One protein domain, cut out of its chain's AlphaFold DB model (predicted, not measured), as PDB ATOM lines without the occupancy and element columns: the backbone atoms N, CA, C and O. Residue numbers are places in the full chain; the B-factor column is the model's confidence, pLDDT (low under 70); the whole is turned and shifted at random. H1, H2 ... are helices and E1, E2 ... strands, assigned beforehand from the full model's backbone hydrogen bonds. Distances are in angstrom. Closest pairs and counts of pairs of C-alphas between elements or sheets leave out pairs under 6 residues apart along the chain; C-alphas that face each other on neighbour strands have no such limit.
ATOM      1  N   CYS A   9      58.088  17.913 -28.789       35.91
ATOM      2  CA  CYS A   9      57.553  16.751 -29.517       35.91
ATOM      3  C   CYS A   9      56.014  16.618 -29.425       35.91
ATOM      4  O   CYS A   9      55.374  16.086 -30.328       35.91
ATOM      5  N   ALA A  10      55.381  17.135 -28.365       38.19
ATOM      6  CA  ALA A  10      53.928  17.017 -28.187       38.19
ATOM      7  C   ALA A  10      53.129  17.979 -29.085       38.19
ATOM      8  O   ALA A  10      52.077  17.609 -29.595       38.19
ATOM      9  N   LEU A  11      53.638  19.194 -29.318       36.66
ATOM     10  CA  LEU A  11      52.944  20.222 -30.103       36.66
ATOM     11  C   LEU A  11      53.147  20.044 -31.615       36.66
ATOM     12  O   LEU A  11      52.213  20.265 -32.387       36.66
ATOM     13  N   GLN A  12      54.321  19.567 -32.045       31.53
ATOM     14  CA  GLN A  12      54.596  19.312 -33.465       31.53
ATOM     15  C   GLN A  12      53.688  18.203 -34.038       31.53
ATOM     16  O   GLN A  12      53.256  18.285 -35.187       31.53
ATOM     17  N   ASN A  13      53.325  17.215 -33.211       32.12
ATOM     18  CA  ASN A  13      52.463  16.089 -33.590       32.12
ATOM     19  C   ASN A  13      50.955  16.424 -33.595       32.12
ATOM     20  O   ASN A  13      50.173  15.726 -34.241       32.12
ATOM     21  N   ILE A  14      50.531  17.507 -32.932       42.31
ATOM     22  CA  ILE A  14      49.134  17.985 -32.965       42.31
ATOM     23  C   ILE A  14      48.832  18.707 -34.288       42.31
ATOM     24  O   ILE A  14      47.709  18.674 -34.788       42.31
ATOM     25  N   LEU A  15      49.829  19.364 -34.887       40.72
ATOM     26  CA  LEU A  15      49.639  20.142 -36.114       40.72
ATOM     27  C   LEU A  15      49.493  19.269 -37.370       40.72
ATOM     28  O   LEU A  15      48.693  19.626 -38.233       40.72
ATOM     29  N   LEU A  16      50.187  18.126 -37.445       37.31
ATOM     30  CA  LEU A  16      50.031  17.175 -38.556       37.31
ATOM     31  C   LEU A  16      48.726  16.362 -38.460       37.31
ATOM     32  O   LEU A  16      48.056  16.172 -39.470       37.31
ATOM     33  N   SER A  17      48.306  15.948 -37.257       44.81
ATOM     34  CA  SER A  17      47.153  15.043 -37.115       44.81
ATOM     35  C   SER A  17      45.803  15.706 -37.400       44.81
ATOM     36  O   SER A  17      44.906  15.063 -37.925       44.81
ATOM     37  N   VAL A  18      45.629  16.999 -37.111       48.16
ATOM     38  CA  VAL A  18      44.322  17.667 -37.272       48.16
ATOM     39  C   VAL A  18      43.983  17.907 -38.746       48.16
ATOM     40  O   VAL A  18      42.836  17.716 -39.143       48.16
ATOM     41  N   ALA A  19      44.963  18.300 -39.568       42.16
ATOM     42  CA  ALA A  19      44.746  18.523 -40.998       42.16
ATOM     43  C   ALA A  19      44.533  17.204 -41.755       42.16
ATOM     44  O   ALA A  19      43.697  17.153 -42.652       42.16
ATOM     45  N   GLU A  20      45.227  16.132 -41.364       45.31
ATOM     46  CA  GLU A  20      45.034  14.807 -41.951       45.31
ATOM     47  C   GLU A  20      43.754  14.136 -41.451       45.31
ATOM     48  O   GLU A  20      43.027  13.603 -42.273       45.31
ATOM     49  N   VAL A  21      43.395  14.205 -40.163       52.44
ATOM     50  CA  VAL A  21      42.163  13.577 -39.644       52.44
ATOM     51  C   VAL A  21      40.910  14.302 -40.134       52.44
ATOM     52  O   VAL A  21      39.986  13.638 -40.587       52.44
ATOM     53  N   PHE A  22      40.864  15.640 -40.137       51.50
ATOM     54  CA  PHE A  22      39.718  16.348 -40.728       51.50
ATOM     55  C   PHE A  22      39.764  16.366 -42.259       51.50
ATOM     56  O   PHE A  22      38.717  16.294 -42.895       51.50
ATOM     57  N   GLY A  23      40.950  16.402 -42.871       44.72
ATOM     58  CA  GLY A  23      41.102  16.284 -44.323       44.72
ATOM     59  C   GLY A  23      40.678  14.911 -44.847       44.72
ATOM     60  O   GLY A  23      39.991  14.832 -45.856       44.72
ATOM     61  N   THR A  24      41.006  13.824 -44.142       41.69
ATOM     62  CA  THR A  24      40.586  12.460 -44.508       41.69
ATOM     63  C   THR A  24      39.154  12.148 -44.084       41.69
ATOM     64  O   THR A  24      38.452  11.501 -44.852       41.69
ATOM     65  N   ALA A  25      38.660  12.653 -42.945       41.75
ATOM     66  CA  ALA A  25      37.259  12.475 -42.544       41.75
ATOM     67  C   ALA A  25      36.263  13.219 -43.454       41.75
ATOM     68  O   ALA A  25      35.118  12.794 -43.586       41.75
ATOM     69  N   LEU A  26      36.693  14.296 -44.123       43.31
ATOM     70  CA  LEU A  26      35.883  14.986 -45.133       43.31
ATOM     71  C   LEU A  26      35.981  14.351 -46.536       43.31
ATOM     72  O   LEU A  26      35.106  14.602 -47.367       43.31
ATOM     73  N   ILE A  27      37.002  13.527 -46.810       41.41
ATOM     74  CA  ILE A  27      37.299  12.986 -48.155       41.41
ATOM     75  C   ILE A  27      37.085  11.454 -48.260       41.41
ATOM     76  O   ILE A  27      36.872  10.950 -49.359       41.41
ATOM     77  N   GLY A  28      37.082  10.698 -47.154       38.72
ATOM     78  CA  GLY A  28      37.013   9.229 -47.140       38.72
ATOM     79  C   GLY A  28      35.645   8.653 -46.746       38.72
ATOM     80  O   GLY A  28      35.078   8.994 -45.713       38.72
ATOM     81  N   ASP A  29      35.145   7.728 -47.562       40.75
ATOM     82  CA  ASP A  29      33.792   7.143 -47.614       40.75
ATOM     83  C   ASP A  29      33.343   6.267 -46.405       40.75
ATOM     84  O   ASP A  29      32.602   5.303 -46.572       40.75
ATOM     85  N   GLY A  30      33.754   6.583 -45.167       44.69
ATOM     86  CA  GLY A  30      33.409   5.791 -43.969       44.69
ATOM     87  C   GLY A  30      33.011   6.568 -42.706       44.69
ATOM     88  O   GLY A  30      32.377   5.995 -41.827       44.69
ATOM     89  N   SER A  31      33.331   7.863 -42.602       48.59
ATOM     90  CA  SER A  31      33.090   8.686 -41.394       48.59
ATOM     91  C   SER A  31      32.188   9.903 -41.630       48.59
ATOM     92  O   SER A  31      32.005  10.734 -40.742       48.59
ATOM     93  N   ARG A  32      31.546   9.992 -42.802       49.31
ATOM     94  CA  ARG A  32      30.686  11.124 -43.198       49.31
ATOM     95  C   ARG A  32      29.504  11.404 -42.253       49.31
ATOM     96  O   ARG A  32      28.926  12.480 -42.338       49.31
ATOM     97  N   GLY A  33      29.147  10.476 -41.361       56.22
ATOM     98  CA  GLY A  33      28.083  10.660 -40.363       56.22
ATOM     99  C   GLY A  33      28.542  11.178 -38.994       56.22
ATOM    100  O   GLY A  33      27.709  11.660 -38.228       56.22
ATOM    101  N   SER A  34      29.836  11.102 -38.661       68.38
ATOM    102  CA  SER A  34      30.305  11.397 -37.300       68.38
ATOM    103  C   SER A  34      30.677  12.860 -37.075       68.38
ATOM    104  O   SER A  34      30.943  13.220 -35.937       68.38
ATOM    105  N   PHE A  35      30.697  13.709 -38.107       80.88
ATOM    106  CA  PHE A  35      31.042  15.127 -37.975       80.88
ATOM    107  C   PHE A  35      29.910  16.043 -38.444       80.88
ATOM    108  O   PHE A  35      29.288  15.813 -39.478       80.88
ATOM    109  N   GLY A  36      29.647  17.082 -37.658       85.44
ATOM    110  CA  GLY A  36      28.722  18.169 -37.944       85.44
ATOM    111  C   GLY A  36      29.467  19.482 -38.154       85.44
ATOM    112  O   GLY A  36      30.632  19.630 -37.772       85.44
ATOM    113  N   GLN A  37      28.786  20.444 -38.768       86.75
ATOM    114  CA  GLN A  37      29.285  21.803 -38.931       86.75
ATOM    115  C   GLN A  37      28.201  22.798 -38.516       86.75
ATOM    116  O   GLN A  37      27.057  22.692 -38.955       86.75
ATOM    117  N   ASP A  38      28.585  23.771 -37.696       86.00
ATOM    118  CA  ASP A  38      27.766  24.915 -37.306       86.00
ATOM    119  C   ASP A  38      28.587  26.199 -37.497       86.00
ATOM    120  O   ASP A  38      29.546  26.472 -36.768       86.00
ATOM    121  N   GLY A  39      28.261  26.955 -38.548       84.75
ATOM    122  CA  GLY A  39      29.053  28.105 -38.985       84.75
ATOM    123  C   GLY A  39      30.505  27.722 -39.300       84.75
ATOM    124  O   GLY A  39      30.763  26.863 -40.146       84.75
ATOM    125  N   ASP A  40      31.451  28.364 -38.610       85.81
ATOM    126  CA  ASP A  40      32.896  28.118 -38.747       85.81
ATOM    127  C   ASP A  40      33.423  27.003 -37.816       85.81
ATOM    128  O   ASP A  40      34.635  26.765 -37.770       85.81
ATOM    129  N   VAL A  41      32.541  26.334 -37.057       86.62
ATOM    130  CA  VAL A  41      32.885  25.242 -36.133       86.62
ATOM    131  C   VAL A  41      32.531  23.896 -36.755       86.62
ATOM    132  O   VAL A  41      31.382  23.637 -37.097       86.62
ATOM    133  N   ILE A  42      33.516  23.010 -36.849       89.62
ATOM    134  CA  ILE A  42      33.360  21.598 -37.197       89.62
ATOM    135  C   ILE A  42      33.527  20.791 -35.913       89.62
ATOM    136  O   ILE A  42      34.480  21.005 -35.163       89.62
ATOM    137  N   PHE A  43      32.622  19.861 -35.643       88.69
ATOM    138  CA  PHE A  43      32.623  19.083 -34.407       88.69
ATOM    139  C   PHE A  43      32.222  17.634 -34.653       88.69
ATOM    140  O   PHE A  43      31.578  17.314 -35.646       88.69
ATOM    141  N   CYS A  44      32.642  16.742 -33.762       87.56
ATOM    142  CA  CYS A  44      32.260  15.339 -33.786       87.56
ATOM    143  C   CYS A  44      30.898  15.156 -33.098       87.56
ATOM    144  O   CYS A  44      30.756  15.499 -31.927       87.56
ATOM    145  N   ASN A  45      29.921  14.610 -33.822       86.00
ATOM    146  CA  ASN A  45      28.586  14.269 -33.324       86.00
ATOM    147  C   ASN A  45      28.590  12.977 -32.497       86.00
ATOM    148  O   ASN A  45      27.764  12.811 -31.607       86.00
ATOM    149  N   ASP A  46      29.491  12.047 -32.826       85.75
ATOM    150  CA  ASP A  46      29.571  10.735 -32.188       85.75
ATOM    151  C   ASP A  46      31.034  10.316 -32.010       85.75
ATOM    152  O   ASP A  46      31.705   9.828 -32.928       85.75
ATOM    153  N   VAL A  47      31.529  10.526 -30.789       83.69
ATOM    154  CA  VAL A  47      32.892  10.169 -30.396       83.69
ATOM    155  C   VAL A  47      33.081   8.649 -30.391       83.69
ATOM    156  O   VAL A  47      34.144   8.186 -30.792       83.69
ATOM    157  N   ASP A  48      32.076   7.861 -30.003       84.62
ATOM    158  CA  ASP A  48      32.175   6.396 -29.971       84.62
ATOM    159  C   ASP A  48      32.363   5.823 -31.382       84.62
ATOM    160  O   ASP A  48      33.245   4.986 -31.618       84.62
ATOM    161  N   SER A  49      31.591   6.334 -32.345       83.62
ATOM    162  CA  SER A  49      31.739   5.982 -33.760       83.62
ATOM    163  C   SER A  49      33.099   6.404 -34.315       83.62
ATOM    164  O   SER A  49      33.720   5.639 -35.054       83.62
ATOM    165  N   LEU A  50      33.610   7.580 -33.925       82.62
ATOM    166  CA  LEU A  50      34.943   8.037 -34.328       82.62
ATOM    167  C   LEU A  50      36.046   7.097 -33.818       82.62
ATOM    168  O   LEU A  50      36.930   6.713 -34.581       82.62
ATOM    169  N   PHE A  51      35.989   6.687 -32.552       82.25
ATOM    170  CA  PHE A  51      36.947   5.728 -31.991       82.25
ATOM    171  C   PHE A  51      36.852   4.357 -32.665       82.25
ATOM    172  O   PHE A  51      37.881   3.770 -33.005       82.25
ATOM    173  N   THR A  52      35.631   3.883 -32.920       84.19
ATOM    174  CA  THR A  52      35.380   2.618 -33.624       84.19
ATOM    175  C   THR A  52      35.966   2.643 -35.037       84.19
ATOM    176  O   THR A  52      36.656   1.704 -35.431       84.19
ATOM    177  N   ALA A  53      35.771   3.738 -35.778       79.25
ATOM    178  CA  ALA A  53      36.331   3.926 -37.118       79.25
ATOM    179  C   ALA A  53      37.869   3.985 -37.121       79.25
ATOM    180  O   ALA A  53      38.503   3.531 -38.071       79.25
ATOM    181  N   LEU A  54      38.474   4.504 -36.049       77.94
ATOM    182  CA  LEU A  54      39.927   4.513 -35.851       77.94
ATOM    183  C   LEU A  54      40.481   3.165 -35.349       77.94
ATOM    184  O   LEU A  54      41.695   3.030 -35.204       77.94
ATOM    185  N   GLY A  55      39.624   2.174 -35.071       78.50
ATOM    186  CA  GLY A  55      40.032   0.886 -34.504       78.50
ATOM    187  C   GLY A  55      40.576   0.995 -33.075       78.50
ATOM    188  O   GLY A  55      41.376   0.161 -32.653       78.50
ATOM    189  N   LEU A  56      40.174   2.033 -32.335       79.62
ATOM    190  CA  LEU A  56      40.615   2.309 -30.969       79.62
ATOM    191  C   LEU A  56      39.508   1.957 -29.971       79.62
ATOM    192  O   LEU A  56      38.330   2.211 -30.214       79.62
ATOM    193  N   GLN A  57      39.878   1.415 -28.809       79.31
ATOM    194  CA  GLN A  57      38.923   1.248 -27.713       79.31
ATOM    195  C   GLN A  57      38.667   2.598 -27.043       79.31
ATOM    196  O   GLN A  57      39.593   3.233 -26.534       79.31
ATOM    197  N   HIS A  58      37.409   3.033 -27.022       78.25
ATOM    198  CA  HIS A  58      37.028   4.245 -26.309       78.25
ATOM    199  C   HIS A  58      36.836   3.946 -24.823       78.25
ATOM    200  O   HIS A  58      35.934   3.209 -24.428       78.25
ATOM    201  N   ASN A  59      37.673   4.564 -23.990       80.38
ATOM    202  CA  ASN A  59      37.448   4.654 -22.554       80.38
ATOM    203  C   ASN A  59      37.283   6.133 -22.162       80.38
ATOM    204  O   ASN A  59      38.283   6.847 -22.022       80.38
ATOM    205  N   PRO A  60      36.040   6.616 -21.962       76.38
ATOM    206  CA  PRO A  60      35.773   8.013 -21.627       76.38
ATOM    207  C   PRO A  60      36.480   8.496 -20.355       76.38
ATOM    208  O   PRO A  60      36.814   9.678 -20.270       76.38
ATOM    209  N   GLN A  61      36.714   7.601 -19.384       75.88
ATOM    210  CA  GLN A  61      37.357   7.916 -18.100       75.88
ATOM    211  C   GLN A  61      38.876   8.097 -18.231       75.88
ATOM    212  O   GLN A  61      39.500   8.768 -17.411       75.88
ATOM    213  N   GLU A  62      39.479   7.535 -19.280       81.56
ATOM    214  CA  GLU A  62      40.916   7.635 -19.545       81.56
ATOM    215  C   GLU A  62      41.270   8.713 -20.575       81.56
ATOM    216  O   GLU A  62      42.409   8.780 -21.042       81.56
ATOM    217  N   CYS A  63      40.319   9.590 -20.909       83.75
ATOM    218  CA  CYS A  63      40.522  10.680 -21.854       83.75
ATOM    219  C   CYS A  63      40.321  12.048 -21.191       83.75
ATOM    220  O   CYS A  63      39.345  12.286 -20.479       83.75
ATOM    221  N   ARG A  64      41.211  12.993 -21.499       88.50
ATOM    222  CA  ARG A  64      41.064  14.415 -21.154       88.50
ATOM    223  C   ARG A  64      40.920  15.252 -22.417       88.50
ATOM    224  O   ARG A  64      41.498  14.924 -23.449       88.50
ATOM    225  N   SER A  65      40.147  16.326 -22.338       90.00
ATOM    226  CA  SER A  65      40.001  17.272 -23.446       90.00
ATOM    227  C   SER A  65      41.129  18.290 -23.382       90.00
ATOM    228  O   SER A  65      41.419  18.829 -22.321       90.00
ATOM    229  N   PHE A  66      41.770  18.547 -24.510       90.12
ATOM    230  CA  PHE A  66      42.770  19.582 -24.673       90.12
ATOM    231  C   PHE A  66      42.229  20.671 -25.585       90.12
ATOM    232  O   PHE A  66      41.777  20.364 -26.689       90.12
ATOM    233  N   ILE A  67      42.261  21.918 -25.120       90.25
ATOM    234  CA  ILE A  67      41.869  23.077 -25.918       90.25
ATOM    235  C   ILE A  67      43.128  23.846 -26.288       90.25
ATOM    236  O   ILE A  67      43.804  24.403 -25.424       90.25
ATOM    237  N   ASP A  68      43.420  23.860 -27.582       87.38
ATOM    238  CA  ASP A  68      44.534  24.598 -28.161       87.38
ATOM    239  C   ASP A  68      43.999  25.839 -28.866       87.38
ATOM    240  O   ASP A  68      43.176  25.741 -29.786       87.38
ATOM    241  N   SER A  69      44.460  27.010 -28.431       86.38
ATOM    242  CA  SER A  69      44.122  28.276 -29.067       86.38
ATOM    243  C   SER A  69      45.294  28.781 -29.904       86.38
ATOM    244  O   SER A  69      46.448  28.815 -29.483       86.38
ATOM    245  N   SER A  70      44.995  29.209 -31.128       84.50
ATOM    246  CA  SER A  70      45.926  29.939 -31.980       84.50
ATOM    247  C   SER A  70      45.343  31.310 -32.321       84.50
ATOM    248  O   SER A  70      44.191  31.623 -32.020       84.50
ATOM    249  N   LYS A  71      46.122  32.159 -33.001       78.50
ATOM    250  CA  LYS A  71      45.629  33.470 -33.460       78.50
ATOM    251  C   LYS A  71      44.438  33.370 -34.420       78.50
ATOM    252  O   LYS A  71      43.713  34.348 -34.571       78.50
ATOM    253  N   ILE A  72      44.297  32.240 -35.111       80.38
ATOM    254  CA  ILE A  72      43.367  32.073 -36.232       80.38
ATOM    255  C   ILE A  72      42.501  30.823 -36.111       80.38
ATOM    256  O   ILE A  72      41.756  30.528 -37.037       80.38
ATOM    257  N   SER A  73      42.629  30.046 -35.040       85.44
ATOM    258  CA  SER A  73      41.890  28.798 -34.892       85.44
ATOM    259  C   SER A  73      41.765  28.397 -33.436       85.44
ATOM    260  O   SER A  73      42.667  28.657 -32.641       85.44
ATOM    261  N   LEU A  74      40.715  27.652 -33.136       88.69
ATOM    262  CA  LEU A  74      40.533  26.975 -31.862       88.69
ATOM    263  C   LEU A  74      40.363  25.482 -32.135       88.69
ATOM    264  O   LEU A  74      39.660  25.098 -33.070       88.69
ATOM    265  N   LYS A  75      41.041  24.634 -31.367       90.12
ATOM    266  CA  LYS A  75      40.989  23.180 -31.539       90.12
ATOM    267  C   LYS A  75      40.636  22.523 -30.220       90.12
ATOM    268  O   LYS A  75      41.195  22.883 -29.190       90.12
ATOM    269  N   VAL A  76      39.760  21.528 -30.269       90.75
ATOM    270  CA  VAL A  76      39.477  20.638 -29.145       90.75
ATOM    271  C   VAL A  76      39.881  19.230 -29.543       90.75
ATOM    272  O   VAL A  76      39.428  18.686 -30.553       90.75
ATOM    273  N   VAL A  77      40.758  18.648 -28.739       88.81
ATOM    274  CA  VAL A  77      41.397  17.368 -29.015       88.81
ATOM    275  C   VAL A  77      41.288  16.483 -27.784       88.81
ATOM    276  O   VAL A  77      41.550  16.925 -26.672       88.81
ATOM    277  N   LEU A  78      40.911  15.224 -27.954       88.12
ATOM    278  CA  LEU A  78      40.958  14.226 -26.896       88.12
ATOM    279  C   LEU A  78      42.370  13.656 -26.783       88.12
ATOM    280  O   LEU A  78      42.961  13.190 -27.759       88.12
ATOM    281  N   LEU A  79      42.900  13.689 -25.565       85.88
ATOM    282  CA  LEU A  79      44.181  13.109 -25.197       85.88
ATOM    283  C   LEU A  79      43.953  11.905 -24.292       85.88
ATOM    284  O   LEU A  79      43.273  12.006 -23.271       85.88
ATOM    285  N   HIS A  80      44.586  10.791 -24.640       83.56
ATOM    286  CA  HIS A  80      44.603   9.598 -23.808       83.56
ATOM    287  C   HIS A  80      45.568   9.773 -22.637       83.56
ATOM    288  O   HIS A  80      46.688  10.275 -22.791       83.56
ATOM    289  N   ASN A  81      45.164   9.306 -21.462       80.62
ATOM    290  CA  ASN A  81      46.041   9.258 -20.305       80.62
ATOM    291  C   ASN A  81      47.262   8.366 -20.596       80.62
ATOM    292  O   ASN A  81      47.169   7.314 -21.226       80.62
ATOM    293  N   GLY A  82      48.446   8.829 -20.191       76.00
ATOM    294  CA  GLY A  82      49.715   8.162 -20.501       76.00
ATOM    295  C   GLY A  82      50.222   8.348 -21.937       76.00
ATOM    296  O   GLY A  82      51.255   7.771 -22.261       76.00
ATOM    297  N   ASN A  83      49.544   9.141 -22.781       73.38
ATOM    298  CA  ASN A  83      49.979   9.512 -24.139       73.38
ATOM    299  C   ASN A  83      50.355   8.313 -25.042       73.38
ATOM    300  O   ASN A  83      51.205   8.436 -25.919       73.38
ATOM    301  N   LYS A  84      49.748   7.137 -24.817       73.25
ATOM    302  CA  LYS A  84      50.053   5.901 -25.567       73.25
ATOM    303  C   LYS A  84      49.389   5.840 -26.942       73.25
ATOM    304  O   LYS A  84      49.858   5.129 -27.821       73.25
ATOM    305  N   HIS A  85      48.291   6.566 -27.100       72.94
ATOM    306  CA  HIS A  85      47.484   6.611 -28.312       72.94
ATOM    307  C   HIS A  85      47.547   8.013 -28.921       72.94
ATOM    308  O   HIS A  85      47.791   8.982 -28.188       72.94
ATOM    309  N   PRO A  86      47.307   8.143 -30.237       79.06
ATOM    310  CA  PRO A  86      47.277   9.441 -30.887       79.06
ATOM    311  C   PRO A  86      46.208  10.352 -30.275       79.06
ATOM    312  O   PRO A  86      45.217   9.913 -29.684       79.06
ATOM    313  N   SER A  87      46.433  11.652 -30.420       82.00
ATOM    314  CA  SER A  87      45.469  12.680 -30.059       82.00
ATOM    315  C   SER A  87      44.329  12.700 -31.081       82.00
ATOM    316  O   SER A  87      44.602  12.786 -32.279       82.00
ATOM    317  N   ILE A  88      43.077  12.649 -30.629       84.69
ATOM    318  CA  ILE A  88      41.913  12.559 -31.521       84.69
ATOM    319  C   ILE A  88      41.200  13.908 -31.553       84.69
ATOM    320  O   ILE A  88      40.650  14.325 -30.532       84.69
ATOM    321  N   PRO A  89      41.189  14.625 -32.681       86.12
ATOM    322  CA  PRO A  89      40.454  15.872 -32.759       86.12
ATOM    323  C   PRO A  89      38.942  15.630 -32.736       86.12
ATOM    324  O   PRO A  89      38.426  14.777 -33.451       86.12
ATOM    325  N   VAL A  90      38.231  16.412 -31.924       88.81
ATOM    326  CA  VAL A  90      36.764  16.340 -31.785       88.81
ATOM    327  C   VAL A  90      36.069  17.662 -32.078       88.81
ATOM    328  O   VAL A  90      34.859  17.683 -32.275       88.81
ATOM    329  N   GLY A  91      36.818  18.760 -32.137       89.38
ATOM    330  CA  GLY A  91      36.294  20.064 -32.507       89.38
ATOM    331  C   GLY A  91      37.368  20.929 -33.146       89.38
ATOM    332  O   GLY A  91      38.525  20.927 -32.720       89.38
ATOM    333  N   TYR A  92      36.987  21.687 -34.162       89.00
ATOM    334  CA  TYR A  92      37.861  22.612 -34.856       89.00
ATOM    335  C   TYR A  92      37.080  23.839 -35.305       89.00
ATOM    336  O   TYR A  92      36.059  23.711 -35.965       89.00
ATOM    337  N   ALA A  93      37.572  25.025 -34.965       87.69
ATOM    338  CA  ALA A  93      36.986  26.284 -35.389       87.69
ATOM    339  C   ALA A  93      38.019  27.136 -36.123       87.69
ATOM    340  O   ALA A  93      39.130  27.361 -35.628       87.69
ATOM    341  N   VAL A  94      37.645  27.626 -37.303       83.25
ATOM    342  CA  VAL A  94      38.500  28.461 -38.154       83.25
ATOM    343  C   VAL A  94      38.175  29.933 -37.921       83.25
ATOM    344  O   VAL A  94      37.025  30.313 -37.766       83.25
ATOM    345  N   ARG A  95      39.204  30.785 -37.886       79.75
ATOM    346  CA  ARG A  95      39.119  32.254 -37.738       79.75
ATOM    347  C   ARG A  95      38.398  32.738 -36.479       79.75
ATOM    348  O   ARG A  95      38.069  33.918 -36.371       79.75
ATOM    349  N   MET A  96      38.236  31.862 -35.496       79.75
ATOM    350  CA  MET A  96      37.649  32.204 -34.213       79.75
ATOM    351  C   MET A  96      38.713  32.685 -33.225       79.75
ATOM    352  O   MET A  96      39.810  32.130 -33.138       79.75
ATOM    353  N   LYS A  97      38.382  33.747 -32.486       82.50
ATOM    354  CA  LYS A  97      39.207  34.256 -31.390       82.50
ATOM    355  C   LYS A  97      38.825  33.562 -30.098       82.50
ATOM    356  O   LYS A  97      37.661  33.287 -29.847       82.50
ATOM    357  N   GLU A  98      39.810  33.386 -29.238       86.00
ATOM    358  CA  GLU A  98      39.607  32.927 -27.874       86.00
ATOM    359  C   GLU A  98      38.849  33.989 -27.056       86.00
ATOM    360  O   GLU A  98      39.431  34.929 -26.513       86.00
ATOM    361  N   THR A  99      37.525  33.869 -27.050       88.31
ATOM    362  CA  THR A  99      36.595  34.705 -26.288       88.31
ATOM    363  C   THR A  99      35.617  33.811 -25.537       88.31
ATOM    364  O   THR A  99      35.464  32.636 -25.881       88.31
ATOM    365  N   TYR A 100      34.957  34.366 -24.520       88.19
ATOM    366  CA  TYR A 100      33.988  33.632 -23.707       88.19
ATOM    367  C   TYR A 100      32.874  33.019 -24.563       88.19
ATOM    368  O   TYR A 100      32.649  31.813 -24.505       88.19
ATOM    369  N   GLU A 101      32.254  33.819 -25.434       90.31
ATOM    370  CA  GLU A 101      31.162  33.362 -26.300       90.31
ATOM    371  C   GLU A 101      31.611  32.291 -27.296       90.31
ATOM    372  O   GLU A 101      30.919  31.299 -27.506       90.31
ATOM    373  N   THR A 102      32.808  32.443 -27.866       89.44
ATOM    374  CA  THR A 102      33.378  31.446 -28.777       89.44
ATOM    375  C   THR A 102      33.620  30.111 -28.081       89.44
ATOM    376  O   THR A 102      33.245  29.065 -28.605       89.44
ATOM    377  N   LEU A 103      34.251  30.129 -26.904       90.88
ATOM    378  CA  LEU A 103      34.518  28.906 -26.147       90.88
ATOM    379  C   LEU A 103      33.214  28.256 -25.679       90.88
ATOM    380  O   LEU A 103      33.084  27.038 -25.759       90.88
ATOM    381  N   LYS A 104      32.226  29.053 -25.266       91.88
ATOM    382  CA  LYS A 104      30.887  28.579 -24.904       91.88
ATOM    383  C   LYS A 104      30.187  27.895 -26.076       91.88
ATOM    384  O   LYS A 104      29.652  26.799 -25.902       91.88
ATOM    385  N   HIS A 105      30.215  28.511 -27.258       90.94
ATOM    386  CA  HIS A 105      29.652  27.937 -28.482       90.94
ATOM    387  C   HIS A 105      30.351  26.622 -28.835       90.94
ATOM    388  O   HIS A 105      29.686  25.597 -28.934       90.94
ATOM    389  N   MET A 106      31.687  26.601 -28.857       90.25
ATOM    390  CA  MET A 106      32.457  25.396 -29.178       90.25
ATOM    391  C   MET A 106      32.229  24.245 -28.184       90.25
ATOM    392  O   MET A 106      32.079  23.097 -28.600       90.25
ATOM    393  N   LEU A 107      32.180  24.532 -26.877       91.00
ATOM    394  CA  LEU A 107      31.888  23.532 -25.840       91.00
ATOM    395  C   LEU A 107      30.458  22.985 -25.943       91.00
ATOM    396  O   LEU A 107      30.224  21.817 -25.624       91.00
ATOM    397  N   SER A 108      29.519  23.821 -26.390       91.50
ATOM    398  CA  SER A 108      28.132  23.417 -26.629       91.50
ATOM    399  C   SER A 108      28.032  22.502 -27.850       91.50
ATOM    400  O   SER A 108      27.375  21.469 -27.762       91.50
ATOM    401  N   SER A 109      28.738  22.820 -28.943       89.38
ATOM    402  CA  SER A 109      28.754  22.005 -30.166       89.38
ATOM    403  C   SER A 109      29.293  20.591 -29.934       89.38
ATOM    404  O   SER A 109      28.762  19.639 -30.487       89.38
ATOM    405  N   ILE A 110      30.312  20.426 -29.081       88.00
ATOM    406  CA  ILE A 110      30.861  19.100 -28.727       88.00
ATOM    407  C   ILE A 110      30.115  18.414 -27.566       88.00
ATOM    408  O   ILE A 110      30.597  17.412 -27.033       88.00
ATOM    409  N   GLU A 111      29.002  18.992 -27.105       88.44
ATOM    410  CA  GLU A 111      28.198  18.491 -25.985       88.44
ATOM    411  C   GLU A 111      29.037  18.149 -24.735       88.44
ATOM    412  O   GLU A 111      28.916  17.080 -24.121       88.44
ATOM    413  N   TYR A 112      29.930  19.063 -24.346       87.31
ATOM    414  CA  TYR A 112      30.898  18.824 -23.272       87.31
ATOM    415  C   TYR A 112      30.244  18.408 -21.939       87.31
ATOM    416  O   TYR A 112      30.774  17.556 -21.217       87.31
ATOM    417  N   SER A 113      29.062  18.953 -21.636       83.75
ATOM    418  CA  SER A 113      28.302  18.673 -20.411       83.75
ATOM    419  C   SER A 113      27.961  17.192 -20.223       83.75
ATOM    420  O   SER A 113      27.944  16.725 -19.085       83.75
ATOM    421  N   LYS A 114      27.756  16.432 -21.310       83.25
ATOM    422  CA  LYS A 114      27.462  14.988 -21.248       83.25
ATOM    423  C   LYS A 114      28.659  14.172 -20.774       83.25
ATOM    424  O   LYS A 114      28.501  13.158 -20.105       83.25
ATOM    425  N   HIS A 115      29.860  14.620 -21.125       76.50
ATOM    426  CA  HIS A 115      31.081  13.850 -20.934       76.50
ATOM    427  C   HIS A 115      31.848  14.255 -19.670       76.50
ATOM    428  O   HIS A 115      32.581  13.433 -19.128       76.50
ATOM    429  N   SER A 116      31.695  15.505 -19.202       73.69
ATOM    430  CA  SER A 116      32.278  16.045 -17.954       73.69
ATOM    431  C   SER A 116      33.743  15.624 -17.708       73.69
ATOM    432  O   SER A 116      34.162  15.310 -16.583       73.69
ATOM    433  N   ARG A 117      34.523  15.573 -18.797       84.38
ATOM    434  CA  ARG A 117      35.937  15.176 -18.799       84.38
ATOM    435  C   ARG A 117      36.778  16.266 -18.138       84.38
ATOM    436  O   ARG A 117      36.308  17.375 -17.927       84.38
ATOM    437  N   HIS A 118      38.032  15.978 -17.816       88.69
ATOM    438  CA  HIS A 118      38.950  17.048 -17.432       88.69
ATOM    439  C   HIS A 118      39.379  17.851 -18.669       88.69
ATOM    440  O   HIS A 118      39.671  17.254 -19.709       88.69
ATOM    441  N   ILE A 119      39.436  19.181 -18.558       89.62
ATOM    442  CA  ILE A 119      39.965  20.079 -19.592       89.62
ATOM    443  C   ILE A 119      41.382  20.487 -19.236       89.62
ATOM    444  O   ILE A 119      41.670  20.892 -18.117       89.62
ATOM    445  N   CYS A 120      42.253  20.439 -20.226       88.56
ATOM    446  CA  CYS A 120      43.584  20.992 -20.176       88.56
ATOM    447  C   CYS A 120      43.724  22.027 -21.292       88.56
ATOM    448  O   CYS A 120      43.247  21.805 -22.401       88.56
ATOM    449  N   ALA A 121      44.328  23.173 -21.012       88.25
ATOM    450  CA  ALA A 121      44.511  24.219 -22.010       88.25
ATOM    451  C   ALA A 121      45.653  25.153 -21.601       88.25
ATOM    452  O   ALA A 121      46.233  25.014 -20.517       88.25
ATOM    453  N   ASP A 122      45.980  26.100 -22.476       83.75
ATOM    454  CA  ASP A 122      46.859  27.203 -22.115       83.75
ATOM    455  C   ASP A 122      46.228  28.090 -21.015       83.75
ATOM    456  O   ASP A 122      45.022  28.059 -20.751       83.75
ATOM    457  N   LEU A 123      47.063  28.881 -20.332       81.38
ATOM    458  CA  LEU A 123      46.617  29.716 -19.211       81.38
ATOM    459  C   LEU A 123      45.543  30.732 -19.624       81.38
ATOM    460  O   LEU A 123      44.702  31.101 -18.806       81.38
ATOM    461  N   PRO A 177      31.602  30.744 -14.767       85.88
ATOM    462  CA  PRO A 177      32.556  29.767 -15.271       85.88
ATOM    463  C   PRO A 177      31.859  28.750 -16.187       85.88
ATOM    464  O   PRO A 177      30.874  28.121 -15.808       85.88
ATOM    465  N   LEU A 178      32.407  28.551 -17.389       88.19
ATOM    466  CA  LEU A 178      31.925  27.551 -18.355       88.19
ATOM    467  C   LEU A 178      32.236  26.121 -17.905       88.19
ATOM    468  O   LEU A 178      31.596  25.163 -18.337       88.19
ATOM    469  N   VAL A 179      33.270  25.972 -17.076       86.25
ATOM    470  CA  VAL A 179      33.788  24.693 -16.597       86.25
ATOM    471  C   VAL A 179      34.116  24.833 -15.118       86.25
ATOM    472  O   VAL A 179      34.748  25.803 -14.704       86.25
ATOM    473  N   ALA A 180      33.711  23.844 -14.323       84.19
ATOM    474  CA  ALA A 180      34.038  23.790 -12.905       84.19
ATOM    475  C   ALA A 180      35.562  23.741 -12.691       84.19
ATOM    476  O   ALA A 180      36.272  23.013 -13.392       84.19
ATOM    477  N   SER A 181      36.073  24.488 -11.710       78.19
ATOM    478  CA  SER A 181      37.510  24.603 -11.422       78.19
ATOM    479  C   SER A 181      38.190  23.255 -11.181       78.19
ATOM    480  O   SER A 181      39.343  23.062 -11.556       78.19
ATOM    481  N   GLU A 182      37.468  22.292 -10.612       82.50
ATOM    482  CA  GLU A 182      37.956  20.948 -10.281       82.50
ATOM    483  C   GLU A 182      38.188  20.095 -11.534       82.50
ATOM    484  O   GLU A 182      38.907  19.095 -11.498       82.50
ATOM    485  N   LYS A 183      37.573  20.479 -12.655       85.69
ATOM    486  CA  LYS A 183      37.712  19.799 -13.944       85.69
ATOM    487  C   LYS A 183      38.857  20.360 -14.782       85.69
ATOM    488  O   LYS A 183      39.189  19.762 -15.799       85.69
ATOM    489  N   ILE A 184      39.499  21.448 -14.360       85.75
ATOM    490  CA  ILE A 184      40.604  22.067 -15.096       85.75
ATOM    491  C   ILE A 184      41.943  21.486 -14.628       85.75
ATOM    492  O   ILE A 184      42.260  21.471 -13.442       85.75
ATOM    493  N   LEU A 185      42.756  21.032 -15.580       82.19
ATOM    494  CA  LEU A 185      44.115  20.544 -15.379       82.19
ATOM    495  C   LEU A 185      45.115  21.495 -16.034       82.19
ATOM    496  O   LEU A 185      44.972  21.878 -17.195       82.19
ATOM    497  N   LEU A 186      46.181  21.823 -15.309       73.19
ATOM    498  CA  LEU A 186      47.332  22.527 -15.865       73.19
ATOM    499  C   LEU A 186      48.311  21.517 -16.464       73.19
ATOM    500  O   LEU A 186      48.689  20.566 -15.782       73.19
TER     501      LEU A 186
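What this domain is: This is residues 9 to 123 and 177 to 186 of the 192 residues of an uncharacterized protein of Araneus ventricosus (UniProt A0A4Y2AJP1). A twisted sheet of six strands makes the middle layer, with the long helix H1 crossing one face and the shorter H3 slanting over the other. H2 only grazes the sheet, and the tiny H4 is not on it. The 125 printed residues, of mixed class, hold four named helices and six named strands, along the chain H1 E1 E2 H2 E3 E4 E5 H3 H4 E6; the mixed sheet runs E1 E2 E5 E4 E3 E6. The whole is compact and rounded, with a radius of gyration of the C-alphas of 13.7 A and spans of 39 by 32 by 31 A.

Where its parts are: Find C-alpha 9 at (57.553, 16.751, -29.517); from there H1, residues 9 to 27, runs 27.8 A. Next come E1, residues 35 to 38, 10.3 A, and E2, residues 41 to 44, 10.2 A, then H2, residues 47 to 53, 9.8 A. Find C-alpha 63 at (40.522, 10.680, -21.854), where E3, residues 63 to 69, begins its 19.4 A. E4, residues 73 to 80, covers 22.3 A, and E5, residues 88 to 94, covers 17.6 A. H3, residues 100 to 109, is 14.3 A long, and H4, residues 112 to 115, is 5.5 A. E6, residues 119 to 121, 6.6 A, ends at C-alpha 121, (44.511, 24.219, -22.010).

How they stand to each other: Look first at E3, E4 and E5, a meander, each strand the antiparallel neighbour of the one before: N 66 and O 77 are 2.7 A apart, N 76 and O 91 2.8 A. E2 is antiparallel to E5, with N 42 and O 92 2.8 A apart, and makes a hairpin with edge strand E1, with N 36 and O 43 2.8 A apart. Edge strand E6 is parallel to E3, with N 120 and O 65 2.8 A apart. E5, H3 H4 and E6 form a split strand-helix-strand unit, two strands running the same way with E4 and E3 between them, its crossover right-handed. H1 is over E5 at a height over the sheet of 9.2 A, across the strands at 80 degrees to E5 on the local plane; the closest C-alphas, of Val 18 and Pro 89, are 6.2 A apart. On the opposite face H3 is over E5 at a height of 9.1 A, slantwise at 47 degrees on the local plane; its closest C-alpha to E5 is Met 106, 7.4 A from Gly 91. In H2 and H3 every O i to N i+4 pair is within hydrogen-bond range, in H1 8 of 15; H4 is too short for one.

The domain as a whole: The C-alphas of Asp 29 and Ser 181, the two farthest apart, are 40.4 A apart. Residues 124 to 176 are cut out, with 14.6 A from C-alpha 123 to C-alpha 177. Past the cut, residues 184 to 185 pair in parallel with residues 119 to 120 of E6. No link between named elements is long. Look for pLDDT under 70 at residues 9 to 34.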